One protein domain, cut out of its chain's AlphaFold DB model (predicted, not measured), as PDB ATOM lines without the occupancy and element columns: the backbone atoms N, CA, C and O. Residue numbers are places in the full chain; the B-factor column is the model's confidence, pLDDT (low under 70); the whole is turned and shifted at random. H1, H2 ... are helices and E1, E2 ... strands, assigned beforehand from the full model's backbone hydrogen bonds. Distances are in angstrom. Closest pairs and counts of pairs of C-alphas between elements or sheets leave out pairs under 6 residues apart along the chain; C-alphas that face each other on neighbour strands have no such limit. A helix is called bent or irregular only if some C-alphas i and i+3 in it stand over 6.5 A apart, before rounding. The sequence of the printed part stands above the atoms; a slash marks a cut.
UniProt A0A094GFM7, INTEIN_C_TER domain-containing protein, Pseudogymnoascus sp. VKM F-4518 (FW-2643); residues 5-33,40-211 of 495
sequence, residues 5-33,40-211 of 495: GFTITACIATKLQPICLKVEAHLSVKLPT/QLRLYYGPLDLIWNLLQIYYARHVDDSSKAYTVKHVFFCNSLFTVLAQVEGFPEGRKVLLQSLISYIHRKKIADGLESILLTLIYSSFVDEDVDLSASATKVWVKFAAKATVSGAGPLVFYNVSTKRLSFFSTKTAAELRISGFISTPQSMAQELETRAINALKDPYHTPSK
ATOM      1  N   GLY A   5     -47.693  49.865 -32.706       35.44
ATOM      2  CA  GLY A   5     -46.406  49.305 -32.293       35.44
ATOM      3  C   GLY A   5     -45.954  48.315 -33.348       35.44
ATOM      4  O   GLY A   5     -46.750  47.455 -33.722       35.44
ATOM      5  N   PHE A   6     -44.708  48.425 -33.800       37.66
ATOM      6  CA  PHE A   6     -44.095  47.422 -34.663       37.66
ATOM      7  C   PHE A   6     -43.008  46.705 -33.866       37.66
ATOM      8  O   PHE A   6     -42.172  47.334 -33.213       37.66
ATOM      9  N   THR A   7     -43.014  45.378 -33.919       33.97
ATOM     10  CA  THR A   7     -41.926  44.559 -33.386       33.97
ATOM     11  C   THR A   7     -41.159  43.995 -34.570       33.97
ATOM     12  O   THR A   7     -41.686  43.178 -35.324       33.97
ATOM     13  N   ILE A   8     -39.916  44.435 -34.743       33.59
ATOM     14  CA  ILE A   8     -39.007  43.871 -35.737       33.59
ATOM     15  C   ILE A   8     -38.170  42.820 -35.011       33.59
ATOM     16  O   ILE A   8     -37.315  43.143 -34.187       33.59
ATOM     17  N   THR A   9     -38.428  41.548 -35.302       31.19
ATOM     18  CA  THR A   9     -37.587  40.447 -34.826       31.19
ATOM     19  C   THR A   9     -36.631  40.062 -35.944       31.19
ATOM     20  O   THR A   9     -37.049  39.447 -36.925       31.19
ATOM     21  N   ALA A  10     -35.357  40.418 -35.801       31.14
ATOM     22  CA  ALA A  10     -34.296  39.983 -36.700       31.14
ATOM     23  C   ALA A  10     -33.523  38.845 -36.021       31.14
ATOM     24  O   ALA A  10     -32.955  39.033 -34.947       31.14
ATOM     25  N   CYS A  11     -33.505  37.656 -36.624       28.33
ATOM     26  CA  CYS A  11     -32.639  36.572 -36.162       28.33
ATOM     27  C   CYS A  11     -31.459  36.459 -37.127       28.33
ATOM     28  O   CYS A  11     -31.638  36.198 -38.317       28.33
ATOM     29  N   ILE A  12     -30.259  36.702 -36.605       31.84
ATOM     30  CA  ILE A  12     -29.008  36.617 -37.355       31.84
ATOM     31  C   ILE A  12     -28.423  35.235 -37.074       31.84
ATOM     32  O   ILE A  12     -28.072  34.908 -35.937       31.84
ATOM     33  N   ALA A  13     -28.340  34.401 -38.108       28.89
ATOM     34  CA  ALA A  13     -27.647  33.125 -38.020       28.89
ATOM     35  C   ALA A  13     -26.137  33.377 -38.118       28.89
ATOM     36  O   ALA A  13     -25.623  33.712 -39.183       28.89
ATOM     37  N   THR A  14     -25.418  33.230 -37.005       37.38
ATOM     38  CA  THR A  14     -23.952  33.145 -37.026       37.38
ATOM     39  C   THR A  14     -23.529  31.679 -36.964       37.38
ATOM     40  O   THR A  14     -24.270  30.840 -36.451       37.38
ATOM     41  N   LYS A  15     -22.321  31.357 -37.449       33.03
ATOM     42  CA  LYS A  15     -21.742  30.001 -37.350       33.03
ATOM     43  C   LYS A  15     -21.594  29.499 -35.906       33.03
ATOM     44  O   LYS A  15     -21.337  28.313 -35.728       33.03
ATOM     45  N   LEU A  16     -21.715  30.374 -34.903       32.78
ATOM     46  CA  LEU A  16     -21.403  30.042 -33.517       32.78
ATOM     47  C   LEU A  16     -22.637  29.930 -32.616       32.78
ATOM     48  O   LEU A  16     -22.647  28.978 -31.853       32.78
ATOM     49  N   GLN A  17     -23.680  30.767 -32.746       26.12
ATOM     50  CA  GLN A  17     -25.046  30.555 -32.203       26.12
ATOM     51  C   GLN A  17     -26.060  31.534 -32.852       26.12
ATOM     52  O   GLN A  17     -25.667  32.627 -33.274       26.12
ATOM     53  N   PRO A  18     -27.363  31.195 -32.945       31.08
ATOM     54  CA  PRO A  18     -28.385  32.139 -33.396       31.08
ATOM     55  C   PRO A  18     -28.611  33.236 -32.346       31.08
ATOM     56  O   PRO A  18     -29.041  32.955 -31.228       31.08
ATOM     57  N   ILE A  19     -28.361  34.492 -32.718       30.80
ATOM     58  CA  ILE A  19     -28.721  35.663 -31.910       30.80
ATOM     59  C   ILE A  19     -30.049  36.190 -32.462       30.80
ATOM     60  O   ILE A  19     -30.114  36.630 -33.613       30.80
ATOM     61  N   CYS A  20     -31.122  36.138 -31.667       27.50
ATOM     62  CA  CYS A  20     -32.366  36.835 -32.002       27.50
ATOM     63  C   CYS A  20     -32.371  38.209 -31.327       27.50
ATOM     64  O   CYS A  20     -32.489  38.322 -30.107       27.50
ATOM     65  N   LEU A  21     -32.263  39.252 -32.146       29.34
ATOM     66  CA  LEU A  21     -32.453  40.638 -31.744       29.34
ATOM     67  C   LEU A  21     -33.943  40.968 -31.854       29.34
ATOM     68  O   LEU A  21     -34.528  40.981 -32.940       29.34
ATOM     69  N   LYS A  22     -34.567  41.223 -30.702       31.72
ATOM     70  CA  LYS A  22     -35.925  41.759 -30.623       31.72
ATOM     71  C   LYS A  22     -35.824  43.278 -30.545       31.72
ATOM     72  O   LYS A  22     -35.459  43.813 -29.503       31.72
ATOM     73  N   VAL A  23     -36.129  43.966 -31.640       31.14
ATOM     74  CA  VAL A  23     -36.194  45.430 -31.669       31.14
ATOM     75  C   VAL A  23     -37.664  45.833 -31.572       31.14
ATOM     76  O   VAL A  23     -38.452  45.622 -32.496       31.14
ATOM     77  N   GLU A  24     -38.057  46.378 -30.422       31.78
ATOM     78  CA  GLU A  24     -39.397  46.926 -30.201       31.78
ATOM     79  C   GLU A  24     -39.378  48.435 -30.454       31.78
ATOM     80  O   GLU A  24     -38.760  49.194 -29.710       31.78
ATOM     81  N   ALA A  25     -40.051  48.877 -31.518       33.22
ATOM     82  CA  ALA A  25     -40.223  50.291 -31.823       33.22
ATOM     83  C   ALA A  25     -41.674  50.703 -31.526       33.22
ATOM     84  O   ALA A  25     -42.629  50.205 -32.130       33.22
ATOM     85  N   HIS A  26     -41.853  51.628 -30.582       30.34
ATOM     86  CA  HIS A  26     -43.168  52.135 -30.190       30.34
ATOM     87  C   HIS A  26     -43.423  53.517 -30.803       30.34
ATOM     88  O   HIS A  26     -42.820  54.502 -30.382       30.34
ATOM     89  N   LEU A  27     -44.354  53.608 -31.760       33.25
ATOM     90  CA  LEU A  27     -44.734  54.866 -32.406       33.25
ATOM     91  C   LEU A  27     -46.177  55.248 -32.026       33.25
ATOM     92  O   LEU A  27     -47.156  54.712 -32.539       33.25
ATOM     93  N   SER A  28     -46.350  56.194 -31.102       28.39
ATOM     94  CA  SER A  28     -47.692  56.685 -30.741       28.39
ATOM     95  C   SER A  28     -48.120  57.817 -31.676       28.39
ATOM     96  O   SER A  28     -47.588  58.919 -31.579       28.39
ATOM     97  N   VAL A  29     -49.094  57.565 -32.558       36.38
ATOM     98  CA  VAL A  29     -49.602  58.559 -33.523       36.38
ATOM     99  C   VAL A  29     -51.122  58.698 -33.429       36.38
ATOM    100  O   VAL A  29     -51.843  57.718 -33.253       36.38
ATOM    101  N   LYS A  30     -51.618  59.935 -33.545       32.38
ATOM    102  CA  LYS A  30     -53.046  60.279 -33.576       32.38
ATOM    103  C   LYS A  30     -53.459  60.486 -35.041       32.38
ATOM    104  O   LYS A  30     -53.030  61.458 -35.653       32.38
ATOM    105  N   LEU A  31     -54.242  59.568 -35.610       38.38
ATOM    106  CA  LEU A  31     -54.711  59.668 -36.998       38.38
ATOM    107  C   LEU A  31     -56.005  60.502 -37.086       38.38
ATOM    108  O   LEU A  31     -56.871  60.355 -36.218       38.38
ATOM    109  N   PRO A  32     -56.164  61.370 -38.103       39.66
ATOM    110  CA  PRO A  32     -57.429  62.047 -38.368       39.66
ATOM    111  C   PRO A  32     -58.481  61.038 -38.850       39.66
ATOM    112  O   PRO A  32     -58.216  60.200 -39.709       39.66
ATOM    113  N   THR A  33     -59.694  61.123 -38.308       42.03
ATOM    114  CA  THR A  33     -60.852  60.329 -38.739       42.03
ATOM    115  C   THR A  33     -61.283  60.733 -40.153       42.03
ATOM    116  O   THR A  33     -62.022  61.697 -40.334       42.03
ATOM    117  N   GLN A  40     -61.445  59.410 -52.291       52.41
ATOM    118  CA  GLN A  40     -60.315  60.337 -52.421       52.41
ATOM    119  C   GLN A  40     -59.105  59.881 -51.600       52.41
ATOM    120  O   GLN A  40     -58.346  60.717 -51.109       52.41
ATOM    121  N   LEU A  41     -58.917  58.569 -51.421       49.47
ATOM    122  CA  LEU A  41     -57.731  58.064 -50.739       49.47
ATOM    123  C   LEU A  41     -56.473  58.501 -51.511       49.47
ATOM    124  O   LEU A  41     -56.176  57.993 -52.590       49.47
ATOM    125  N   ARG A  42     -55.750  59.475 -50.956       55.97
ATOM    126  CA  ARG A  42     -54.428  59.900 -51.411       55.97
ATOM    127  C   ARG A  42     -53.411  59.251 -50.479       55.97
ATOM    128  O   ARG A  42     -53.365  59.575 -49.294       55.97
ATOM    129  N   LEU A  43     -52.610  58.323 -50.995       55.22
ATOM    130  CA  LEU A  43     -51.340  57.983 -50.345       55.22
ATOM    131  C   LEU A  43     -50.456  59.249 -50.420       55.22
ATOM    132  O   LEU A  43     -50.616  60.020 -51.362       55.22
ATOM    133  N   TYR A  44     -49.573  59.478 -49.438       54.12
ATOM    134  CA  TYR A  44     -48.777  60.697 -49.140       54.12
ATOM    135  C   TYR A  44     -48.269  61.594 -50.304       54.12
ATOM    136  O   TYR A  44     -47.889  62.733 -50.044       54.12
ATOM    137  N   TYR A  45     -48.271  61.128 -51.554       53.91
ATOM    138  CA  TYR A  45     -47.681  61.768 -52.731       53.91
ATOM    139  C   TYR A  45     -48.637  61.990 -53.918       53.91
ATOM    140  O   TYR A  45     -48.188  62.447 -54.962       53.91
ATOM    141  N   GLY A  46     -49.936  61.688 -53.799       70.81
ATOM    142  CA  GLY A  46     -50.895  61.925 -54.886       70.81
ATOM    143  C   GLY A  46     -51.876  60.776 -55.139       70.81
ATOM    144  O   GLY A  46     -52.172  59.994 -54.231       70.81
ATOM    145  N   PRO A  47     -52.446  60.696 -56.354       83.56
ATOM    146  CA  PRO A  47     -53.316  59.596 -56.759       83.56
ATOM    147  C   PRO A  47     -52.604  58.240 -56.643       83.56
ATOM    148  O   PRO A  47     -51.409  58.139 -56.912       83.56
ATOM    149  N   LEU A  48     -53.341  57.182 -56.290       85.88
ATOM    150  CA  LEU A  48     -52.776  55.835 -56.112       85.88
ATOM    151  C   LEU A  48     -52.009  55.348 -57.354       85.88
ATOM    152  O   LEU A  48     -50.921  54.801 -57.223       85.88
ATOM    153  N   ASP A  49     -52.525  55.631 -58.553       83.00
ATOM    154  CA  ASP A  49     -51.884  55.257 -59.819       83.00
ATOM    155  C   ASP A  49     -50.496  55.885 -60.008       83.00
ATOM    156  O   ASP A  49     -49.575  55.212 -60.472       83.00
ATOM    157  N   LEU A  50     -50.327  57.148 -59.604       84.31
ATOM    158  CA  LEU A  50     -49.028  57.821 -59.633       84.31
ATOM    159  C   LEU A  50     -48.044  57.132 -58.683       84.31
ATOM    160  O   LEU A  50     -46.870  56.971 -59.002       84.31
ATOM    161  N   ILE A  51     -48.524  56.689 -57.524       88.19
ATOM    162  CA  ILE A  51     -47.685  56.094 -56.481       88.19
ATOM    163  C   ILE A  51     -47.242  54.687 -56.857       88.19
ATOM    164  O   ILE A  51     -46.077  54.349 -56.657       88.19
ATOM    165  N   TRP A  52     -48.128  53.896 -57.465       92.88
ATOM    166  CA  TRP A  52     -47.747  52.617 -58.059       92.88
ATOM    167  C   TRP A  52     -46.683  52.815 -59.137       92.88
ATOM    168  O   TRP A  52     -45.668  52.126 -59.111       92.88
ATOM    169  N   ASN A  53     -46.850  53.816 -60.006       88.44
ATOM    170  CA  ASN A  53     -45.864  54.146 -61.033       88.44
ATOM    171  C   ASN A  53     -44.504  54.556 -60.439       88.44
ATOM    172  O   ASN A  53     -43.471  54.029 -60.847       88.44
ATOM    173  N   LEU A  54     -44.490  55.432 -59.430       86.38
ATOM    174  CA  LEU A  54     -43.260  55.853 -58.749       86.38
ATOM    175  C   LEU A  54     -42.539  54.684 -58.071       86.38
ATOM    176  O   LEU A  54     -41.323  54.558 -58.198       86.38
ATOM    177  N   LEU A  55     -43.273  53.805 -57.383       89.75
ATOM    178  CA  LEU A  55     -42.697  52.613 -56.758       89.75
ATOM    179  C   LEU A  55     -42.016  51.705 -57.786       89.75
ATOM    180  O   LEU A  55     -40.916  51.224 -57.523       89.75
ATOM    181  N   GLN A  56     -42.614  51.518 -58.965       89.38
ATOM    182  CA  GLN A  56     -41.986  50.747 -60.041       89.38
ATOM    183  C   GLN A  56     -40.725  51.423 -60.584       89.38
ATOM    184  O   GLN A  56     -39.705  50.758 -60.749       89.38
ATOM    185  N   ILE A  57     -40.769  52.741 -60.807       85.94
ATOM    186  CA  ILE A  57     -39.615  53.519 -61.283       85.94
ATOM    187  C   ILE A  57     -38.437  53.404 -60.308       85.94
ATOM    188  O   ILE A  57     -37.294  53.219 -60.730       85.94
ATOM    189  N   TYR A  58     -38.698  53.490 -59.000       87.56
ATOM    190  CA  TYR A  58     -37.651  53.371 -57.985       87.56
ATOM    191  C   TYR A  58     -37.183  51.933 -57.754       87.56
ATOM    192  O   TYR A  58     -36.037  51.731 -57.357       87.56
ATOM    193  N   TYR A  59     -38.031  50.939 -58.016       87.19
ATOM    194  CA  TYR A  59     -37.653  49.530 -57.932       87.19
ATOM    195  C   TYR A  59     -36.763  49.077 -59.096       87.19
ATOM    196  O   TYR A  59     -35.851  48.271 -58.892       87.19
ATOM    197  N   ALA A  60     -37.037  49.557 -60.312       84.75
ATOM    198  CA  ALA A  60     -36.312  49.153 -61.507       84.75
ATOM    199  C   ALA A  60     -34.856  49.643 -61.461       84.75
ATOM    200  O   ALA A  60     -34.590  50.834 -61.279       84.75
ATOM    201  N   ARG A  61     -33.905  48.727 -61.663       82.00
ATOM    202  CA  ARG A  61     -32.506  49.076 -61.920       82.00
ATOM    203  C   ARG A  61     -32.330  49.316 -63.417       82.00
ATOM    204  O   ARG A  61     -32.595  48.410 -64.204       82.00
ATOM    205  N   HIS A  62     -31.873  50.501 -63.806       81.25
ATOM    206  CA  HIS A  62     -31.490  50.771 -65.194       81.25
ATOM    207  C   HIS A  62     -30.020  50.416 -65.426       81.25
ATOM    208  O   HIS A  62     -29.215  50.436 -64.494       81.25
ATOM    209  N   VAL A  63     -29.676  50.087 -66.673       79.94
ATOM    210  CA  VAL A  63     -28.291  49.784 -67.079       79.94
ATOM    211  C   VAL A  63     -27.369  50.971 -66.783       79.94
ATOM    212  O   VAL A  63     -26.251  50.774 -66.316       79.94
ATOM    213  N   ASP A  64     -27.892  52.190 -66.935       84.69
ATOM    214  CA  ASP A  64     -27.153  53.439 -66.732       84.69
ATOM    215  C   ASP A  64     -27.182  53.941 -65.276       84.69
ATOM    216  O   ASP A  64     -26.592  54.977 -64.955       84.69
ATOM    217  N   ASP A  65     -27.864  53.234 -64.362       80.25
ATOM    218  CA  ASP A  65     -27.896  53.640 -62.957       80.25
ATOM    219  C   ASP A  65     -26.503  53.448 -62.336       80.25
ATOM    220  O   ASP A  65     -26.056  52.328 -62.063       80.25
ATOM    221  N   SER A  66     -25.829  54.560 -62.024       89.06
ATOM    222  CA  SER A  66     -24.636  54.521 -61.172       89.06
ATOM    223  C   SER A  66     -24.951  53.847 -59.828       89.06
ATOM    224  O   SER A  66     -26.073  53.925 -59.323       89.06
ATOM    225  N   SER A  67     -23.944  53.251 -59.180       82.44
ATOM    226  CA  SER A  67     -24.112  52.612 -57.859       82.44
ATOM    227  C   SER A  67     -24.768  53.547 -56.822       82.44
ATOM    228  O   SER A  67     -25.648  53.140 -56.056       82.44
ATOM    229  N   LYS A  68     -24.424  54.844 -56.852       82.69
ATOM    230  CA  LYS A  68     -25.033  55.870 -55.989       82.69
ATOM    231  C   LYS A  68     -26.499  56.128 -56.343       82.69
ATOM    232  O   LYS A  68     -27.331  56.162 -55.440       82.69
ATOM    233  N   ALA A  69     -26.821  56.283 -57.628       78.38
ATOM    234  CA  ALA A  69     -28.196  56.496 -58.082       78.38
ATOM    235  C   ALA A  69     -29.092  55.311 -57.698       78.38
ATOM    236  O   ALA A  69     -30.145  55.507 -57.092       78.38
ATOM    237  N   TYR A  70     -28.624  54.085 -57.940       83.88
ATOM    238  CA  TYR A  70     -29.316  52.866 -57.531       83.88
ATOM    239  C   TYR A  70     -29.558  52.816 -56.014       83.88
ATOM    240  O   TYR A  70     -30.677  52.550 -55.579       83.88
ATOM    241  N   THR A  71     -28.547  53.145 -55.203       81.88
ATOM    242  CA  THR A  71     -28.677  53.191 -53.735       81.88
ATOM    243  C   THR A  71     -29.754  54.183 -53.294       81.88
ATOM    244  O   THR A  71     -30.598  53.862 -52.459       81.88
ATOM    245  N   VAL A  72     -29.770  55.382 -53.880       79.94
ATOM    246  CA  VAL A  72     -30.780  56.405 -53.576       79.94
ATOM    247  C   VAL A  72     -32.180  55.918 -53.958       79.94
ATOM    248  O   VAL A  72     -33.089  55.981 -53.129       79.94
ATOM    249  N   LYS A  73     -32.354  55.371 -55.169       84.62
ATOM    250  CA  LYS A  73     -33.632  54.793 -55.623       84.62
ATOM    251  C   LYS A  73     -34.108  53.685 -54.685       84.62
ATOM    252  O   LYS A  73     -35.270  53.685 -54.287       84.62
ATOM    253  N   HIS A  74     -33.203  52.808 -54.258       84.44
ATOM    254  CA  HIS A  74     -33.508  51.737 -53.316       84.44
ATOM    255  C   HIS A  74     -34.007  52.267 -51.963       84.44
ATOM    256  O   HIS A  74     -35.014  51.786 -51.444       84.44
ATOM    257  N   VAL A  75     -33.361  53.298 -51.405       81.06
ATOM    258  CA  VAL A  75     -33.808  53.933 -50.152       81.06
ATOM    259  C   VAL A  75     -35.204  54.543 -50.308       81.06
ATOM    260  O   VAL A  75     -36.065  54.337 -49.448       81.06
ATOM    261  N   PHE A  76     -35.463  55.251 -51.413       82.50
ATOM    262  CA  PHE A  76     -36.790  55.806 -51.698       82.50
ATOM    263  C   PHE A  76     -37.854  54.719 -51.851       82.50
ATOM    264  O   PHE A  76     -38.948  54.852 -51.292       82.50
ATOM    265  N   PHE A  77     -37.527  53.636 -52.553       87.31
ATOM    266  CA  PHE A  77     -38.401  52.483 -52.706       87.31
ATOM    267  C   PHE A  77     -38.752  51.865 -51.349       87.31
ATOM    268  O   PHE A  77     -39.932  51.749 -51.022       87.31
ATOM    269  N   CYS A  78     -37.752  51.545 -50.523       84.31
ATOM    270  CA  CYS A  78     -37.955  50.947 -49.202       84.31
ATOM    271  C   CYS A  78     -38.811  51.839 -48.294       84.31
ATOM    272  O   CYS A  78     -39.787  51.365 -47.711       84.31
ATOM    273  N   ASN A  79     -38.519  53.140 -48.221       80.75
ATOM    274  CA  ASN A  79     -39.313  54.082 -47.422       80.75
ATOM    275  C   ASN A  79     -40.768  54.170 -47.905       80.75
ATOM    276  O   ASN A  79     -41.702  54.198 -47.097       80.75
ATOM    277  N   SER A  80     -40.974  54.176 -49.223       83.94
ATOM    278  CA  SER A  80     -42.309  54.211 -49.824       83.94
ATOM    279  C   SER A  80     -43.075  52.915 -49.555       83.94
ATOM    280  O   SER A  80     -44.233  52.961 -49.144       83.94
ATOM    281  N   LEU A  81     -42.412  51.763 -49.687       87.56
ATOM    282  CA  LEU A  81     -42.959  50.451 -49.354       87.56
ATOM    283  C   LEU A  81     -43.416  50.401 -47.891       87.56
ATOM    284  O   LEU A  81     -44.574  50.085 -47.626       87.56
ATOM    285  N   PHE A  82     -42.554  50.777 -46.942       86.12
ATOM    286  CA  PHE A  82     -42.910  50.797 -45.519       86.12
ATOM    287  C   PHE A  82     -44.067  51.744 -45.214       86.12
ATOM    288  O   PHE A  82     -44.923  51.421 -44.392       86.12
ATOM    289  N   THR A  83     -44.135  52.879 -45.906       85.19
ATOM    290  CA  THR A  83     -45.251  53.818 -45.766       85.19
ATOM    291  C   THR A  83     -46.571  53.173 -46.188       85.19
ATOM    292  O   THR A  83     -47.559  53.275 -45.462       85.19
ATOM    293  N   VAL A  84     -46.592  52.466 -47.324       86.81
ATOM    294  CA  VAL A  84     -47.788  51.740 -47.780       86.81
ATOM    295  C   VAL A  84     -48.169  50.649 -46.780       86.81
ATOM    296  O   VAL A  84     -49.328  50.579 -46.376       86.81
ATOM    297  N   LEU A  85     -47.210  49.841 -46.317       88.94
ATOM    298  CA  LEU A  85     -47.467  48.773 -45.342       88.94
ATOM    299  C   LEU A  85     -48.016  49.314 -44.012       88.94
ATOM    300  O   LEU A  85     -48.965  48.756 -43.460       88.94
ATOM    301  N   ALA A  86     -47.486  50.439 -43.526       86.00
ATOM    302  CA  ALA A  86     -47.990  51.100 -42.325       86.00
ATOM    303  C   ALA A  86     -49.440  51.583 -42.493       86.00
ATOM    304  O   ALA A  86     -50.220  51.522 -41.544       86.00
ATOM    305  N   GLN A  87     -49.827  52.030 -43.692       86.25
ATOM    306  CA  GLN A  87     -51.219  52.389 -43.977       86.25
ATOM    307  C   GLN A  87     -52.135  51.172 -44.067       86.25
ATOM    308  O   GLN A  87     -53.244  51.222 -43.542       86.25
ATOM    309  N   VAL A  88     -51.668  50.078 -44.675       89.88
ATOM    310  CA  VAL A  88     -52.404  48.808 -44.679       89.88
ATOM    311  C   VAL A  88     -52.722  48.386 -43.245       89.88
ATOM    312  O   VAL A  88     -53.843  47.973 -42.959       89.88
ATOM    313  N   GLU A  89     -51.789  48.533 -42.306       89.75
ATOM    314  CA  GLU A  89     -52.085  48.258 -40.900       89.75
ATOM    315  C   GLU A  89     -53.016  49.299 -40.268       89.75
ATOM    316  O   GLU A  89     -54.008  48.934 -39.639       89.75
ATOM    317  N   GLY A  90     -52.675  50.581 -40.402       87.81
ATOM    318  CA  GLY A  90     -53.321  51.672 -39.675       87.81
ATOM    319  C   GLY A  90     -54.718  52.037 -40.171       87.81
ATOM    320  O   GLY A  90     -55.444  52.713 -39.444       87.81
ATOM    321  N   PHE A  91     -55.094  51.609 -41.380       90.12
ATOM    322  CA  PHE A  91     -56.369  51.953 -42.007       90.12
ATOM    323  C   PHE A  91     -57.016  50.747 -42.718       90.12
ATOM    324  O   PHE A  91     -56.971  50.648 -43.951       90.12
ATOM    325  N   PRO A  92     -57.621  49.813 -41.955       91.38
ATOM    326  CA  PRO A  92     -58.248  48.607 -42.498       91.38
ATOM    327  C   PRO A  92     -59.297  48.888 -43.580       91.38
ATOM    328  O   PRO A  92     -59.327  48.215 -44.607       91.38
ATOM    329  N   GLU A  93     -60.095  49.943 -43.416       88.62
ATOM    330  CA  GLU A  93     -61.155  50.327 -44.354       88.62
ATOM    331  C   GLU A  93     -60.603  50.728 -45.734       88.62
ATOM    332  O   GLU A  93     -61.292  50.611 -46.750       88.62
ATOM    333  N   GLY A  94     -59.346  51.182 -45.794       89.62
ATOM    334  CA  GLY A  94     -58.674  51.550 -47.040       89.62
ATOM    335  C   GLY A  94     -58.047  50.379 -47.790       89.62
ATOM    336  O   GLY A  94     -57.768  50.523 -48.981       89.62
ATOM    337  N   ARG A  95     -57.851  49.218 -47.151       93.94
ATOM    338  CA  ARG A  95     -57.177  48.054 -47.762       93.94
ATOM    339  C   ARG A  95     -57.855  47.603 -49.044       93.94
ATOM    340  O   ARG A  95     -57.186  47.389 -50.052       93.94
ATOM    341  N   LYS A  96     -59.188  47.540 -49.026       94.69
ATOM    342  CA  LYS A  96     -60.006  47.190 -50.193       94.69
ATOM    343  C   LYS A  96     -59.744  48.125 -51.372       94.69
ATOM    344  O   LYS A  96     -59.507  47.659 -52.482       94.69
ATOM    345  N   VAL A  97     -59.735  49.434 -51.126       93.12
ATOM    346  CA  VAL A  97     -59.490  50.451 -52.160       93.12
ATOM    347  C   VAL A  97     -58.066  50.366 -52.692       93.12
ATOM    348  O   VAL A  97     -57.864  50.407 -53.904       93.12
ATOM    349  N   LEU A  98     -57.085  50.209 -51.798       94.12
ATOM    350  CA  LEU A  98     -55.682  50.038 -52.167       94.12
ATOM    351  C   LEU A  98     -55.503  48.815 -53.070       94.12
ATOM    352  O   LEU A  98     -54.904  48.928 -54.138       94.12
ATOM    353  N   LEU A  99     -56.079  47.674 -52.685       96.12
ATOM    354  CA  LEU A  99     -55.991  46.440 -53.457       96.12
ATOM    355  C   LEU A  99     -56.698  46.560 -54.813       96.12
ATOM    356  O   LEU A  99     -56.129  46.177 -55.830       96.12
ATOM    357  N   GLN A 100     -57.900  47.138 -54.863       95.81
ATOM    358  CA  GLN A 100     -58.624  47.367 -56.121       95.81
ATOM    359  C   GLN A 100     -57.865  48.297 -57.074       95.81
ATOM    360  O   GLN A 100     -57.775  48.018 -58.274       95.81
ATOM    361  N   SER A 101     -57.296  49.385 -56.549       95.19
ATOM    362  CA  SER A 101     -56.467  50.302 -57.332       95.19
ATOM    363  C   SER A 101     -55.225  49.597 -57.867       95.19
ATOM    364  O   SER A 101     -54.947  49.687 -59.061       95.19
ATOM    365  N   LEU A 102     -54.530  48.833 -57.021       95.94
ATOM    366  CA  LEU A 102     -53.333  48.100 -57.412       95.94
ATOM    367  C   LEU A 102     -53.629  47.028 -58.475       95.94
ATOM    368  O   LEU A 102     -52.914  46.935 -59.470       95.94
ATOM    369  N   ILE A 103     -54.720  46.267 -58.327       96.56
ATOM    370  CA  ILE A 103     -55.200  45.305 -59.338       96.56
ATOM    371  C   ILE A 103     -55.455  45.995 -60.678       96.56
ATOM    372  O   ILE A 103     -55.051  45.477 -61.723       96.56
ATOM    373  N   SER A 104     -56.139  47.141 -60.648       95.06
ATOM    374  CA  SER A 104     -56.480  47.909 -61.849       95.06
ATOM    375  C   SER A 104     -55.220  48.421 -62.540       95.06
ATOM    376  O   SER A 104     -55.069  48.273 -63.752       95.06
ATOM    377  N   TYR A 105     -54.280  48.954 -61.758       94.94
ATOM    378  CA  TYR A 105     -52.985  49.417 -62.232       94.94
ATOM    379  C   TYR A 105     -52.188  48.292 -62.908       94.94
ATOM    380  O   TYR A 105     -51.791  48.433 -64.068       94.94
ATOM    381  N   ILE A 106     -52.032  47.145 -62.238       95.38
ATOM    382  CA  ILE A 106     -51.295  45.986 -62.770       95.38
ATOM    383  C   ILE A 106     -51.972  45.435 -64.030       95.38
ATOM    384  O   ILE A 106     -51.284  45.075 -64.979       95.38
ATOM    385  N   HIS A 107     -53.307  45.406 -64.100       94.38
ATOM    386  CA  HIS A 107     -54.011  44.990 -65.318       94.38
ATOM    387  C   HIS A 107     -53.709  45.892 -66.515       94.38
ATOM    388  O   HIS A 107     -53.466  45.379 -67.610       94.38
ATOM    389  N   ARG A 108     -53.721  47.216 -66.312       93.00
ATOM    390  CA  ARG A 108     -53.429  48.189 -67.374       93.00
ATOM    391  C   ARG A 108     -51.975  48.098 -67.830       93.00
ATOM    392  O   ARG A 108     -51.719  48.024 -69.026       93.00
ATOM    393  N   LYS A 109     -51.031  48.063 -66.885       91.62
ATOM    394  CA  LYS A 109     -49.586  48.047 -67.171       91.62
ATOM    395  C   LYS A 109     -49.050  46.663 -67.548       91.62
ATOM    396  O   LYS A 109     -47.988  46.567 -68.149       91.62
ATOM    397  N   LYS A 110     -49.788  45.596 -67.225       93.81
ATOM    398  CA  LYS A 110     -49.417  44.186 -67.433       93.81
ATOM    399  C   LYS A 110     -48.087  43.785 -66.771       93.81
ATOM    400  O   LYS A 110     -47.455  42.831 -67.219       93.81
ATOM    401  N   ILE A 111     -47.689  44.475 -65.699       90.31
ATOM    402  CA  ILE A 111     -46.447  44.250 -64.946       90.31
ATOM    403  C   ILE A 111     -46.707  44.386 -63.440       90.31
ATOM    404  O   ILE A 111     -47.506  45.227 -63.028       90.31
ATOM    405  N   ALA A 112     -46.053  43.550 -62.629       92.69
ATOM    406  CA  ALA A 112     -46.162  43.571 -61.163       92.69
ATOM    407  C   ALA A 112     -44.828  43.880 -60.456       92.69
ATOM    408  O   ALA A 112     -44.805  43.979 -59.232       92.69
ATOM    409  N   ASP A 113     -43.741  44.045 -61.212       90.06
ATOM    410  CA  ASP A 113     -42.380  44.274 -60.723       90.06
ATOM    411  C   ASP A 113     -42.328  45.494 -59.799       90.06
ATOM    412  O   ASP A 113     -42.823  46.570 -60.144       90.06
ATOM    413  N   GLY A 114     -41.757  45.305 -58.612       89.44
ATOM    414  CA  GLY A 114     -41.645  46.305 -57.551       89.44
ATOM    415  C   GLY A 114     -42.896  46.470 -56.697       89.44
ATOM    416  O   GLY A 114     -42.856  47.140 -55.668       89.44
ATOM    417  N   LEU A 115     -44.009  45.850 -57.080       93.94
ATOM    418  CA  LEU A 115     -45.283  45.945 -56.370       93.94
ATOM    419  C   LEU A 115     -45.664  44.631 -55.689       93.94
ATOM    420  O   LEU A 115     -46.668  44.583 -54.978       93.94
ATOM    421  N   GLU A 116     -44.869  43.571 -55.855       93.19
ATOM    422  CA  GLU A 116     -45.199  42.234 -55.365       93.19
ATOM    423  C   GLU A 116     -45.345  42.197 -53.844       93.19
ATOM    424  O   GLU A 116     -46.288  41.594 -53.343       93.19
ATOM    425  N   SER A 117     -44.470  42.882 -53.102       93.00
ATOM    426  CA  SER A 117     -44.534  42.930 -51.634       93.00
ATOM    427  C   SER A 117     -45.848  43.545 -51.132       93.00
ATOM    428  O   SER A 117     -46.467  43.059 -50.179       93.00
ATOM    429  N   ILE A 118     -46.303  44.608 -51.804       94.81
ATOM    430  CA  ILE A 118     -47.548  45.315 -51.480       94.81
ATOM    431  C   ILE A 118     -48.742  44.461 -51.889       94.81
ATOM    432  O   ILE A 118     -49.657  44.270 -51.092       94.81
ATOM    433  N   LEU A 119     -48.712  43.912 -53.106       95.38
ATOM    434  CA  LEU A 119     -49.768  43.057 -53.629       95.38
ATOM    435  C   LEU A 119     -49.963  41.830 -52.737       95.38
ATOM    436  O   LEU A 119     -51.082  41.566 -52.316       95.38
ATOM    437  N   LEU A 120     -48.888  41.121 -52.395       93.88
ATOM    438  CA  LEU A 120     -48.932  39.928 -51.551       93.88
ATOM    439  C   LEU A 120     -49.504  40.236 -50.161       93.88
ATOM    440  O   LEU A 120     -50.367  39.512 -49.667       93.88
ATOM    441  N   THR A 121     -49.065  41.344 -49.559       94.75
ATOM    442  CA  THR A 121     -49.589  41.823 -48.272       94.75
ATOM    443  C   THR A 121     -51.079  42.155 -48.363       94.75
ATOM    444  O   THR A 121     -51.856  41.747 -47.502       94.75
ATOM    445  N   LEU A 122     -51.498  42.875 -49.408       95.50
ATOM    446  CA  LEU A 122     -52.892  43.272 -49.586       95.50
ATOM    447  C   LEU A 122     -53.803  42.075 -49.886       95.50
ATOM    448  O   LEU A 122     -54.907  42.032 -49.353       95.50
ATOM    449  N   ILE A 123     -53.337  41.091 -50.663       94.56
ATOM    450  CA  ILE A 123     -54.060  39.829 -50.897       94.56
ATOM    451  C   ILE A 123     -54.298  39.104 -49.580       94.56
ATOM    452  O   ILE A 123     -55.419  38.704 -49.280       94.56
ATOM    453  N   TYR A 124     -53.255  38.956 -48.766       93.56
ATOM    454  CA  TYR A 124     -53.419  38.350 -47.454       93.56
ATOM    455  C   TYR A 124     -54.375  39.161 -46.571       93.56
ATOM    456  O   TYR A 124     -55.225  38.593 -45.893       93.56
ATOM    457  N   SER A 125     -54.289  40.492 -46.610       92.75
ATOM    458  CA  SER A 125     -55.198  41.333 -45.836       92.75
ATOM    459  C   SER A 125     -56.657  41.180 -46.274       92.75
ATOM    460  O   SER A 125     -57.523  41.122 -45.413       92.75
ATOM    461  N   SER A 126     -56.942  41.001 -47.570       93.44
ATOM    462  CA  SER A 126     -58.317  40.781 -48.032       93.44
ATOM    463  C   SER A 126     -58.858  39.406 -47.651       93.44
ATOM    464  O   SER A 126     -60.056  39.272 -47.425       93.44
ATOM    465  N   PHE A 127     -57.992  38.400 -47.515       90.62
ATOM    466  CA  PHE A 127     -58.347  37.121 -46.904       90.62
ATOM    467  C   PHE A 127     -58.714  37.270 -45.420       90.62
ATOM    468  O   PHE A 127     -59.675  36.653 -44.967       90.62
ATOM    469  N   VAL A 128     -57.967  38.087 -44.669       90.00
ATOM    470  CA  VAL A 128     -58.260  38.396 -43.257       90.00
ATOM    471  C   VAL A 128     -59.558  39.192 -43.116       90.00
ATOM    472  O   VAL A 128     -60.319  38.950 -42.187       90.00
ATOM    473  N   ASP A 129     -59.823  40.098 -44.055       91.44
ATOM    474  CA  ASP A 129     -61.039  40.909 -44.104       91.44
ATOM    475  C   ASP A 129     -62.240  40.145 -44.728       91.44
ATOM    476  O   ASP A 129     -63.292  40.737 -44.961       91.44
ATOM    477  N   GLU A 130     -62.088  38.841 -45.010       93.00
ATOM    478  CA  GLU A 130     -63.105  37.932 -45.574       93.00
ATOM    479  C   GLU A 130     -63.696  38.365 -46.942       93.00
ATOM    480  O   GLU A 130     -64.788  37.947 -47.330       93.00
ATOM    481  N   ASP A 131     -62.959  39.151 -47.739       93.00
ATOM    482  CA  ASP A 131     -63.363  39.561 -49.097       93.00
ATOM    483  C   ASP A 131     -62.923  38.511 -50.140       93.00
ATOM    484  O   ASP A 131     -61.875  38.615 -50.796       93.00
ATOM    485  N   VAL A 132     -63.723  37.445 -50.258       90.81
ATOM    486  CA  VAL A 132     -63.446  36.268 -51.108       90.81
ATOM    487  C   VAL A 132     -63.305  36.635 -52.590       90.81
ATOM    488  O   VAL A 132     -62.397  36.155 -53.269       90.81
ATOM    489  N   ASP A 133     -64.159  37.519 -53.104       93.38
ATOM    490  CA  ASP A 133     -64.130  37.896 -54.520       93.38
ATOM    491  C   ASP A 133     -62.884  38.721 -54.852       93.38
ATOM    492  O   ASP A 133     -62.213  38.492 -55.869       93.38
ATOM    493  N   LEU A 134     -62.539  39.672 -53.978       93.88
ATOM    494  CA  LEU A 134     -61.372  40.519 -54.178       93.88
ATOM    495  C   LEU A 134     -60.068  39.731 -54.032       93.88
ATOM    496  O   LEU A 134     -59.173  39.889 -54.864       93.88
ATOM    497  N   SER A 135     -59.963  38.861 -53.023       92.00
ATOM    498  CA  SER A 135     -58.808  37.967 -52.842       92.00
ATOM    499  C   SER A 135     -58.636  37.005 -54.025       92.00
ATOM    500  O   SER A 135     -57.522  36.860 -54.540       92.00
ATOM    501  N   ALA A 136     -59.724  36.427 -54.549       91.75
ATOM    502  CA  ALA A 136     -59.681  35.579 -55.740       91.75
ATOM    503  C   ALA A 136     -59.237  36.355 -56.993       91.75
ATOM    504  O   ALA A 136     -58.397  35.876 -57.761       91.75
ATOM    505  N   SER A 137     -59.765  37.567 -57.200       94.56
ATOM    506  CA  SER A 137     -59.365  38.448 -58.309       94.56
ATOM    507  C   SER A 137     -57.880  38.814 -58.234       94.56
ATOM    508  O   SER A 137     -57.135  38.667 -59.205       94.56
ATOM    509  N   ALA A 138     -57.416  39.207 -57.050       94.62
ATOM    510  CA  ALA A 138     -56.030  39.575 -56.810       94.62
ATOM    511  C   ALA A 138     -55.060  38.390 -56.957       94.62
ATOM    512  O   ALA A 138     -53.978  38.537 -57.522       94.62
ATOM    513  N   THR A 139     -55.463  37.192 -56.531       92.56
ATOM    514  CA  THR A 139     -54.674  35.963 -56.716       92.56
ATOM    515  C   THR A 139     -54.498  35.639 -58.202       92.56
ATOM    516  O   THR A 139     -53.403  35.284 -58.637       92.56
ATOM    517  N   LYS A 140     -55.536  35.843 -59.027       93.31
ATOM    518  CA  LYS A 140     -55.419  35.711 -60.493       93.31
ATOM    519  C   LYS A 140     -54.426  36.718 -61.077       93.31
ATOM    520  O   LYS A 140     -53.657  36.360 -61.968       93.31
ATOM    521  N   VAL A 141     -54.419  37.958 -60.578       94.25
ATOM    522  CA  VAL A 141     -53.436  38.989 -60.965       94.25
ATOM    523  C   VAL A 141     -52.019  38.551 -60.607       94.25
ATOM    524  O   VAL A 141     -51.141  38.625 -61.465       94.25
ATOM    525  N   TRP A 142     -51.808  38.042 -59.389       93.44
ATOM    526  CA  TRP A 142     -50.517  37.506 -58.955       93.44
ATOM    527  C   TRP A 142     -50.015  36.420 -59.910       93.44
ATOM    528  O   TRP A 142     -48.964  36.583 -60.524       93.44
ATOM    529  N   VAL A 143     -50.799  35.357 -60.114       91.31
ATOM    530  CA  VAL A 143     -50.412  34.226 -60.978       91.31
ATOM    531  C   VAL A 143     -50.107  34.689 -62.406       91.31
ATOM    532  O   VAL A 143     -49.166  34.213 -63.035       91.31
ATOM    533  N   LYS A 144     -50.883  35.644 -62.929       92.75
ATOM    534  CA  LYS A 144     -50.738  36.118 -64.309       92.75
ATOM    535  C   LYS A 144     -49.523  37.023 -64.525       92.75
ATOM    536  O   LYS A 144     -48.913  36.954 -65.595       92.75
ATOM    537  N   PHE A 145     -49.216  37.900 -63.569       92.81
ATOM    538  CA  PHE A 145     -48.251  38.988 -63.769       92.81
ATOM    539  C   PHE A 145     -47.009  38.884 -62.880       92.81
ATOM    540  O   PHE A 145     -45.926  39.201 -63.357       92.81
ATOM    541  N   ALA A 146     -47.113  38.380 -61.648       86.19
ATOM    542  CA  ALA A 146     -45.949  38.212 -60.774       86.19
ATOM    543  C   ALA A 146     -45.021  37.086 -61.261       86.19
ATOM    544  O   ALA A 146     -43.808  37.201 -61.123       86.19
ATOM    545  N   ALA A 147     -45.558  36.045 -61.913       77.75
ATOM    546  CA  ALA A 147     -44.771  34.976 -62.544       77.75
ATOM    547  C   ALA A 147     -43.777  35.479 -63.605       77.75
ATOM    548  O   ALA A 147     -42.776  34.824 -63.881       77.75
ATOM    549  N   LYS A 148     -44.063  36.639 -64.207       78.38
ATOM    550  CA  LYS A 148     -43.240  37.260 -65.251       78.38
ATOM    551  C   LYS A 148     -42.262  38.293 -64.702       78.38
ATOM    552  O   LYS A 148     -41.473  38.823 -65.478       78.38
ATOM    553  N   ALA A 149     -42.335  38.588 -63.404       75.62
ATOM    554  CA  ALA A 149     -41.538  39.637 -62.806       75.62
ATOM    555  C   ALA A 149     -40.063  39.258 -62.785       75.62
ATOM    556  O   ALA A 149     -39.676  38.164 -62.355       75.62
ATOM    557  N   THR A 150     -39.234  40.184 -63.249       68.50
ATOM    558  CA  THR A 150     -37.790  39.997 -63.277       68.50
ATOM    559  C   THR A 150     -37.226  40.284 -61.887       68.50
ATOM    560  O   THR A 150     -37.505  41.309 -61.267       68.50
ATOM    561  N   VAL A 151     -36.436  39.357 -61.337       63.00
ATOM    562  CA  VAL A 151     -35.851  39.503 -59.984       63.00
ATOM    563  C   VAL A 151     -34.669  40.487 -59.962       63.00
ATOM    564  O   VAL A 151     -33.902  40.519 -59.008       63.00
ATOM    565  N   SER A 152     -34.488  41.281 -61.017       66.00
ATOM    566  CA  SER A 152     -33.367  42.210 -61.191       66.00
ATOM    567  C   SER A 152     -33.541  43.542 -60.451       66.00
ATOM    568  O   SER A 152     -32.681  44.416 -60.565       66.00
ATOM    569  N   GLY A 153     -34.644  43.721 -59.720       66.00
ATOM    570  CA  GLY A 153     -34.952  44.963 -59.019       66.00
ATOM    571  C   GLY A 153     -34.309  45.105 -57.642       66.00
ATOM    572  O   GLY A 153     -33.458  44.321 -57.223       66.00
ATOM    573  N   ALA A 154     -34.721  46.161 -56.941       58.56
ATOM    574  CA  ALA A 154     -33.915  46.754 -55.888       58.56
ATOM    575  C   ALA A 154     -33.737  45.915 -54.603       58.56
ATOM    576  O   ALA A 154     -32.888  46.262 -53.791       58.56
ATOM    577  N   GLY A 155     -34.500  44.847 -54.350       73.12
ATOM    578  CA  GLY A 155     -34.404  44.147 -53.063       73.12
ATOM    579  C   GLY A 155     -35.228  42.866 -52.932       73.12
ATOM    580  O   GLY A 155     -35.905  42.458 -53.877       73.12
ATOM    581  N   PRO A 156     -35.164  42.209 -51.757       83.38
ATOM    582  CA  PRO A 156     -35.899  40.977 -51.500       83.38
ATOM    583  C   PRO A 156     -37.411  41.221 -51.496       83.38
ATOM    584  O   PRO A 156     -37.889  42.286 -51.106       83.38
ATOM    585  N   LEU A 157     -38.174  40.197 -51.877       88.38
ATOM    586  CA  LEU A 157     -39.624  40.197 -51.708       88.38
ATOM    587  C   LEU A 157     -39.951  40.216 -50.207       88.38
ATOM    588  O   LEU A 157     -39.360  39.460 -49.429       88.38
ATOM    589  N   VAL A 158     -40.904  41.056 -49.807       90.62
ATOM    590  CA  VAL A 158     -41.303  41.247 -48.408       90.62
ATOM    591  C   VAL A 158     -42.788  40.944 -48.245       90.62
ATOM    592  O   VAL A 158     -43.608  41.368 -49.052       90.62
ATOM    593  N   PHE A 159     -43.152  40.236 -47.182       92.25
ATOM    594  CA  PHE A 159     -44.537  39.988 -46.794       92.25
ATOM    595  C   PHE A 159     -44.805  40.534 -45.399       92.25
ATOM    596  O   PHE A 159     -44.094  40.194 -44.451       92.25
ATOM    597  N   TYR A 160     -45.843  41.357 -45.263       92.69
ATOM    598  CA  TYR A 160     -46.315  41.820 -43.967       92.69
ATOM    599  C   TYR A 160     -47.585  41.071 -43.555       92.69
ATOM    600  O   TYR A 160     -48.646  41.221 -44.162       92.69
ATOM    601  N   ASN A 161     -47.494  40.268 -42.499       91.44
ATOM    602  CA  ASN A 161     -48.646  39.593 -41.924       91.44
ATOM    603  C   ASN A 161     -49.405  40.576 -41.023       91.44
ATOM    604  O   ASN A 161     -49.011  40.812 -39.881       91.44
ATOM    605  N   VAL A 162     -50.512  41.127 -41.527       91.19
ATOM    606  CA  VAL A 162     -51.333  42.115 -40.802       91.19
ATOM    607  C   VAL A 162     -51.956  41.575 -39.509       91.19
ATOM    608  O   VAL A 162     -52.244  42.357 -38.606       91.19
ATOM    609  N   SER A 163     -52.142  40.257 -39.392       88.94
ATOM    610  CA  SER A 163     -52.747  39.619 -38.214       88.94
ATOM    611  C   SER A 163     -51.737  39.444 -37.085       88.94
ATOM    612  O   SER A 163     -52.054  39.684 -35.923       88.94
ATOM    613  N   THR A 164     -50.509  39.035 -37.420       90.88
ATOM    614  CA  THR A 164     -49.432  38.818 -36.438       90.88
ATOM    615  C   THR A 164     -48.525  40.034 -36.268       90.88
ATOM    616  O   THR A 164     -47.708  40.057 -35.350       90.88
ATOM    617  N   LYS A 165     -48.671  41.044 -37.134       90.69
ATOM    618  CA  LYS A 165     -47.816  42.236 -37.228       90.69
ATOM    619  C   LYS A 165     -46.346  41.897 -37.464       90.69
ATOM    620  O   LYS A 165     -45.446  42.529 -36.910       90.69
ATOM    621  N   ARG A 166     -46.097  40.858 -38.265       88.19
ATOM    622  CA  ARG A 166     -44.747  40.361 -38.563       88.19
ATOM    623  C   ARG A 166     -44.365  40.640 -40.002       88.19
ATOM    624  O   ARG A 166     -45.145  40.418 -40.922       88.19
ATOM    625  N   LEU A 167     -43.122  41.067 -40.181       88.31
ATOM    626  CA  LEU A 167     -42.502  41.239 -41.485       88.31
ATOM    627  C   LEU A 167     -41.643  40.013 -41.808       88.31
ATOM    628  O   LEU A 167     -40.806  39.610 -41.002       88.31
ATOM    629  N   SER A 168     -41.859  39.428 -42.980       88.12
ATOM    630  CA  SER A 168     -41.115  38.279 -43.495       88.12
ATOM    631  C   SER A 168     -40.388  38.664 -44.774       88.12
ATOM    632  O   SER A 168     -40.957  39.329 -45.637       88.12
ATOM    633  N   PHE A 169     -39.142  38.225 -44.906       87.38
ATOM    634  CA  PHE A 169     -38.319  38.444 -46.090       87.38
ATOM    635  C   PHE A 169     -38.114  37.111 -46.798       87.38
ATOM    636  O   PHE A 169     -37.839  36.100 -46.150       87.38
ATOM    637  N   PHE A 170     -38.235  37.105 -48.122       85.00
ATOM    638  CA  PHE A 170     -37.993  35.909 -48.920       85.00
ATOM    639  C   PHE A 170     -36.636  35.982 -49.603       85.00
ATOM    640  O   PHE A 170     -36.241  37.023 -50.133       85.00
ATOM    641  N   SER A 171     -35.957  34.837 -49.652       83.50
ATOM    642  CA  SER A 171     -34.818  34.657 -50.546       83.50
ATOM    643  C   SER A 171     -35.245  34.842 -52.004       83.50
ATOM    644  O   SER A 171     -36.410  34.631 -52.353       83.50
ATOM    645  N   THR A 172     -34.295  35.146 -52.888       82.38
ATOM    646  CA  THR A 172     -34.529  35.197 -54.339       82.38
ATOM    647  C   THR A 172     -35.147  33.899 -54.866       82.38
ATOM    648  O   THR A 172     -36.094  33.941 -55.652       82.38
ATOM    649  N   LYS A 173     -34.663  32.746 -54.383       83.69
ATOM    650  CA  LYS A 173     -35.177  31.419 -54.746       83.69
ATOM    651  C   LYS A 173     -36.628  31.244 -54.302       83.69
ATOM    652  O   LYS A 173     -37.485  30.926 -55.118       83.69
ATOM    653  N   THR A 174     -36.924  31.525 -53.034       84.44
ATOM    654  CA  THR A 174     -38.281  31.415 -52.482       84.44
ATOM    655  C   THR A 174     -39.246  32.385 -53.159       84.44
ATOM    656  O   THR A 174     -40.387  32.024 -53.433       84.44
ATOM    657  N   ALA A 175     -38.798  33.601 -53.479       86.75
ATOM    658  CA  ALA A 175     -39.589  34.566 -54.232       86.75
ATOM    659  C   ALA A 175     -39.897  34.059 -55.652       86.75
ATOM    660  O   ALA A 175     -41.035  34.163 -56.102       86.75
ATOM    661  N   ALA A 176     -38.919  33.473 -56.351       85.19
ATOM    662  CA  ALA A 176     -39.134  32.863 -57.665       85.19
ATOM    663  C   ALA A 176     -40.117  31.681 -57.596       85.19
ATOM    664  O   ALA A 176     -41.053  31.603 -58.390       85.19
ATOM    665  N   GLU A 177     -39.972  30.805 -56.601       85.75
ATOM    666  CA  GLU A 177     -40.907  29.701 -56.365       85.75
ATOM    667  C   GLU A 177     -42.325  30.208 -56.074       85.75
ATOM    668  O   GLU A 177     -43.284  29.676 -56.628       85.75
ATOM    669  N   LEU A 178     -42.486  31.250 -55.252       87.00
ATOM    670  CA  LEU A 178     -43.789  31.868 -54.958       87.00
ATOM    671  C   LEU A 178     -44.447  32.490 -56.194       87.00
ATOM    672  O   LEU A 178     -45.666  32.415 -56.361       87.00
ATOM    673  N   ARG A 179     -43.648  33.090 -57.078       86.81
ATOM    674  CA  ARG A 179     -44.124  33.651 -58.348       86.81
ATOM    675  C   ARG A 179     -44.662  32.564 -59.284       86.81
ATOM    676  O   ARG A 179     -45.674  32.788 -59.937       86.81
ATOM    677  N   ILE A 180     -44.016  31.396 -59.322       84.44
ATOM    678  CA  ILE A 180     -44.398  30.272 -60.196       84.44
ATOM    679  C   ILE A 180     -45.551  29.459 -59.602       84.44
ATOM    680  O   ILE A 180     -46.528  29.168 -60.287       84.44
ATOM    681  N   SER A 181     -45.424  29.065 -58.334       82.06
ATOM    682  CA  SER A 181     -46.362  28.144 -57.677       82.06
ATOM    683  C   SER A 181     -47.637  28.822 -57.179       82.06
ATOM    684  O   SER A 181     -48.635  28.140 -56.960       82.06
ATOM    685  N   GLY A 182     -47.628  30.149 -57.014       81.62
ATOM    686  CA  GLY A 182     -48.692  30.856 -56.308       81.62
ATOM    687  C   GLY A 182     -48.718  30.496 -54.817       81.62
ATOM    688  O   GLY A 182     -47.711  30.083 -54.242       81.62
ATOM    689  N   PHE A 183     -49.874  30.678 -54.183       77.12
ATOM    690  CA  PHE A 183     -50.131  30.321 -52.784       77.12
ATOM    691  C   PHE A 183     -51.547  29.748 -52.643       77.12
ATOM    692  O   PHE A 183     -52.419  30.007 -53.478       77.12
ATOM    693  N   ILE A 184     -51.763  28.930 -51.608       59.69
ATOM    694  CA  ILE A 184     -53.005  28.164 -51.420       59.69
ATOM    695  C   ILE A 184     -54.157  29.072 -50.945       59.69
ATOM    696  O   ILE A 184     -53.964  30.014 -50.180       59.69
ATOM    697  N   SER A 185     -55.374  28.757 -51.394       63.22
ATOM    698  CA  SER A 185     -56.588  29.589 -51.400       63.22
ATOM    699  C   SER A 185     -57.286  29.864 -50.056       63.22
ATOM    700  O   SER A 185     -58.447  30.272 -50.077       63.22
ATOM    701  N   THR A 186     -56.649  29.652 -48.895       68.62
ATOM    702  CA  THR A 186     -57.257  30.003 -47.589       68.62
ATOM    703  C   THR A 186     -56.379  30.956 -46.763       68.62
ATOM    704  O   THR A 186     -55.153  30.859 -46.840       68.62
ATOM    705  N   PRO A 187     -56.965  31.853 -45.938       62.31
ATOM    706  CA  PRO A 187     -56.215  32.831 -45.140       62.31
ATOM    707  C   PRO A 187     -55.174  32.186 -44.217       62.31
ATOM    708  O   PRO A 187     -54.003  32.573 -44.214       62.31
ATOM    709  N   GLN A 188     -55.593  31.174 -43.446       68.62
ATOM    710  CA  GLN A 188     -54.729  30.492 -42.482       68.62
ATOM    711  C   GLN A 188     -53.625  29.699 -43.188       68.62
ATOM    712  O   GLN A 188     -52.477  29.744 -42.745       68.62
ATOM    713  N   SER A 189     -53.940  29.034 -44.309       74.69
ATOM    714  CA  SER A 189     -52.919  28.329 -45.087       74.69
ATOM    715  C   SER A 189     -51.912  29.300 -45.687       74.69
ATOM    716  O   SER A 189     -50.725  29.019 -45.629       74.69
ATOM    717  N   MET A 190     -52.356  30.452 -46.199       77.62
ATOM    718  CA  MET A 190     -51.482  31.417 -46.861       77.62
ATOM    719  C   MET A 190     -50.463  32.028 -45.893       77.62
ATOM    720  O   MET A 190     -49.271  31.987 -46.180       77.62
ATOM    721  N   ALA A 191     -50.885  32.558 -44.737       74.69
ATOM    722  CA  ALA A 191     -49.931  33.124 -43.772       74.69
ATOM    723  C   ALA A 191     -48.936  32.077 -43.270       74.69
ATOM    724  O   ALA A 191     -47.734  32.333 -43.247       74.69
ATOM    725  N   GLN A 192     -49.430  30.898 -42.883       78.81
ATOM    726  CA  GLN A 192     -48.570  29.838 -42.373       78.81
ATOM    727  C   GLN A 192     -47.608  29.335 -43.454       78.81
ATOM    728  O   GLN A 192     -46.434  29.118 -43.164       78.81
ATOM    729  N   GLU A 193     -48.069  29.192 -44.696       81.94
ATOM    730  CA  GLU A 193     -47.249  28.811 -45.846       81.94
ATOM    731  C   GLU A 193     -46.173  29.862 -46.139       81.94
ATOM    732  O   GLU A 193     -45.000  29.510 -46.260       81.94
ATOM    733  N   LEU A 194     -46.540  31.146 -46.196       80.56
ATOM    734  CA  LEU A 194     -45.606  32.244 -46.448       80.56
ATOM    735  C   LEU A 194     -44.566  32.370 -45.330       80.56
ATOM    736  O   LEU A 194     -43.371  32.430 -45.617       80.56
ATOM    737  N   GLU A 195     -44.981  32.344 -44.063       78.81
ATOM    738  CA  GLU A 195     -44.048  32.390 -42.931       78.81
ATOM    739  C   GLU A 195     -43.151  31.145 -42.887       78.81
ATOM    740  O   GLU A 195     -41.943  31.264 -42.681       78.81
ATOM    741  N   THR A 196     -43.696  29.952 -43.146       81.94
ATOM    742  CA  THR A 196     -42.911  28.706 -43.194       81.94
ATOM    743  C   THR A 196     -41.884  28.747 -44.321       81.94
ATOM    744  O   THR A 196     -40.725  28.393 -44.103       81.94
ATOM    745  N   ARG A 197     -42.266  29.224 -45.512       80.50
ATOM    746  CA  ARG A 197     -41.347  29.402 -46.646       80.50
ATOM    747  C   ARG A 197     -40.250  30.421 -46.326       80.50
ATOM    748  O   ARG A 197     -39.088  30.142 -46.607       80.50
ATOM    749  N   ALA A 198     -40.580  31.546 -45.688       72.94
ATOM    750  CA  ALA A 198     -39.593  32.542 -45.260       72.94
ATOM    751  C   ALA A 198     -38.616  31.985 -44.205       72.94
ATOM    752  O   ALA A 198     -37.404  32.148 -44.328       72.94
ATOM    753  N   ILE A 199     -39.120  31.262 -43.199       72.56
ATOM    754  CA  ILE A 199     -38.289  30.617 -42.168       72.56
ATOM    755  C   ILE A 199     -37.387  29.539 -42.777       72.56
ATOM    756  O   ILE A 199     -36.218  29.435 -42.411       72.56
ATOM    757  N   ASN A 200     -37.910  28.732 -43.700       74.06
ATOM    758  CA  ASN A 200     -37.126  27.694 -44.367       74.06
ATOM    759  C   ASN A 200     -36.046  28.291 -45.274       74.06
ATOM    760  O   ASN A 200     -34.956  27.731 -45.345       74.06
ATOM    761  N   ALA A 201     -36.302  29.449 -45.890       65.19
ATOM    762  CA  ALA A 201     -35.298  30.172 -46.663       65.19
ATOM    763  C   ALA A 201     -34.087  30.575 -45.805       65.19
ATOM    764  O   ALA A 201     -32.952  30.426 -46.243       65.19
ATOM    765  N   LEU A 202     -34.307  31.004 -44.556       55.94
ATOM    766  CA  LEU A 202     -33.226  31.344 -43.616       55.94
ATOM    767  C   LEU A 202     -32.370  30.138 -43.198       55.94
ATOM    768  O   LEU A 202     -31.264  30.321 -42.694       55.94
ATOM    769  N   LYS A 203     -32.879  28.913 -43.373       66.44
ATOM    770  CA  LYS A 203     -32.161  27.670 -43.057       66.44
ATOM    771  C   LYS A 203     -31.359  27.123 -44.241       66.44
ATOM    772  O   LYS A 203     -30.640  26.145 -44.051       66.44
ATOM    773  N   ASP A 204     -31.482  27.705 -45.438       58.06
ATOM    774  CA  ASP A 204     -30.743  27.263 -46.623       58.06
ATOM    775  C   ASP A 204     -29.247  27.633 -46.472       58.06
ATOM    776  O   ASP A 204     -28.912  28.821 -46.430       58.06
ATOM    777  N   PRO A 205     -28.322  26.656 -46.370       43.91
ATOM    778  CA  PRO A 205     -26.896  26.910 -46.142       43.91
ATOM    779  C   PRO A 205     -26.202  27.621 -47.315       43.91
ATOM    780  O   PRO A 205     -25.083  28.107 -47.150       43.91
ATOM    781  N   TYR A 206     -26.853  27.716 -48.480       44.22
ATOM    782  CA  TYR A 206     -26.376  28.491 -49.631       44.22
ATOM    783  C   TYR A 206     -26.811  29.956 -49.593       44.22
ATOM    784  O   TYR A 206     -26.434  30.742 -50.465       44.22
ATOM    785  N   HIS A 207     -27.554  30.356 -48.560       43.97
ATOM    786  CA  HIS A 207     -27.858  31.749 -48.294       43.97
ATOM    787  C   HIS A 207     -26.655  32.441 -47.633       43.97
ATOM    788  O   HIS A 207     -26.726  32.968 -46.526       43.97
ATOM    789  N   THR A 208     -25.526  32.512 -48.339       37.59
ATOM    790  CA  THR A 208     -24.696  33.709 -48.193       37.59
ATOM    791  C   THR A 208     -25.590  34.883 -48.598       37.59
ATOM    792  O   THR A 208     -26.187  34.825 -49.681       37.59
ATOM    793  N   PRO A 209     -25.739  35.943 -47.778       38.25
ATOM    794  CA  PRO A 209     -26.136  37.235 -48.326       38.25
ATOM    795  C   PRO A 209     -25.275  37.423 -49.571       38.25
ATOM    796  O   PRO A 209     -24.079  37.121 -49.506       38.25
ATOM    797  N   SER A 210     -25.876  37.790 -50.709       34.44
ATOM    798  CA  SER A 210     -25.105  38.101 -51.916       34.44
ATOM    799  C   SER A 210     -23.841  38.856 -51.488       34.44
ATOM    800  O   SER A 210     -23.931  39.738 -50.632       34.44
ATOM    801  N   LYS A 211     -22.664  38.493 -52.013       34.34
ATOM    802  CA  LYS A 211     -21.419  39.227 -51.719       34.34
ATOM    803  C   LYS A 211     -21.581  40.740 -51.971       34.34
ATOM    804  O   LYS A 211     -20.871  41.526 -51.352       34.34
TER     805      LYS A 211
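This is residues 5 to 33 and 40 to 211 of the 495 residues of the protein "INTEIN_C_TER domain-containing protein" of Pseudogymnoascus sp. VKM F-4518 (FW-2643) (UniProt A0A094GFM7). A four-helix up-and-down bundle, H2 H3 H4 H5, has H4 in its middle, and a small hairpin, E3 and E4, packs beside H4. H7 packs on that hairpin and on one end of H4, H6 packs on H5, H1 packs on H2 and H3, and a long two-stranded ribbon, E1 and E2, runs along one side of this helical body, reaching it through E1 at E4. The 201 printed residues hold seven named helices and four named strands in the order E1 E2 H1 H2 H3 H4 H5 E3 E4 H6 H7; the sheets E1 - E2 and E3 - E4 are both antiparallel. The class is mostly helix, and the whole is compact, with a radius of gyration of the C-alphas of 16.8 A and spans of 52 by 41 by 37 A.

Find C-alpha 5 at (-46.406, 49.305, -32.293); from there E1, residues 5 to 13, runs 25.4 A. E2, residues 18 to 27, comes back over 28.0 A. After the cut, look for H1 at residues 48 to 59, 16.5 A long. H2, residues 67 to 90, is the longest helix and runs 34.4 A from C-alpha 67 at (-24.112, 52.612, -57.859). H3, residues 92 to 109, spans 26.2 A and is only just irregular: C-alphas 93 and 96 are 6.7 A apart. H4 holds residues 116 to 128, 18.2 A, and H5 residues 132 to 148, 24.7 A, with a kink of 28 degrees near residue 142. E3 is residues 158 to 161, 9.9 A, and E4 residues 166 to 169, 10.1 A. H6, residues 172 to 181, measures 14.2 A, and H7, residues 187 to 202, runs 23.1 A to C-alpha 202 at (-33.226, 31.344, -43.616).

Start at H4, the hub, which touches H2, H3, H5 and H7. H4 and H5 form a helical hairpin at a shallow tilt of 20 degrees, with the closest C-alphas, those of Ile 123 and Ser 135, 5.5 A apart. H3 and H4 are a helical hairpin too, at a steep tilt of 45 degrees; their closest C-alphas, Leu 99 and Leu 122, are 5.9 A apart. H2 touches H4 with residues 81 to 88 alone, the same way at a shallow tilt of 9 degrees, closest at the C-alphas of Leu 85 and Ile 118, 7.0 A. The closest C-alphas of H4 and E3, those of Ser 117 and Val 158, are 4.9 A apart. In the hairpin of E3 and E4, look at N 159 and O 168, 2.8 A apart and within hydrogen-bond range. The closest C-alphas of E4 and H7, those of Phe 169 and Ala 198, are 6.1 A apart. H6 touches H5, closest at the C-alphas of Arg 179 and Ala 147, 4.4 A. H1 touches H2 with residues 55 to 59 alone, closest at the C-alphas of Tyr 58 and Lys 73, 4.9 A. In the hairpin of E1 and E2, N 8 and O 23 are within hydrogen-bond range at 2.9 A; the closest C-alphas of E1 and E4, Ile 8 and Leu 167, are 7.2 A apart. Every O i to N i+4 pair is within hydrogen-bond range in H1, H2, H4, H6 and H7, against 12 of 14 in H3 and 11 of 13 in H5.

The C-alphas farthest apart, those of Leu 16 and Gln 40, are 52.8 A apart. Residues 34 to 39 are not printed, and C-alphas 33 and 40 stand 13.7 A apart across this cut, which lies in the link from E2 to H1. Of the links that are printed whole, none is long. The mean pLDDT of the printed part is 75.3; look for values under 70 at residues 5 to 33, 40 to 45, 150 to 154, 184 to 188 and 201 to 211.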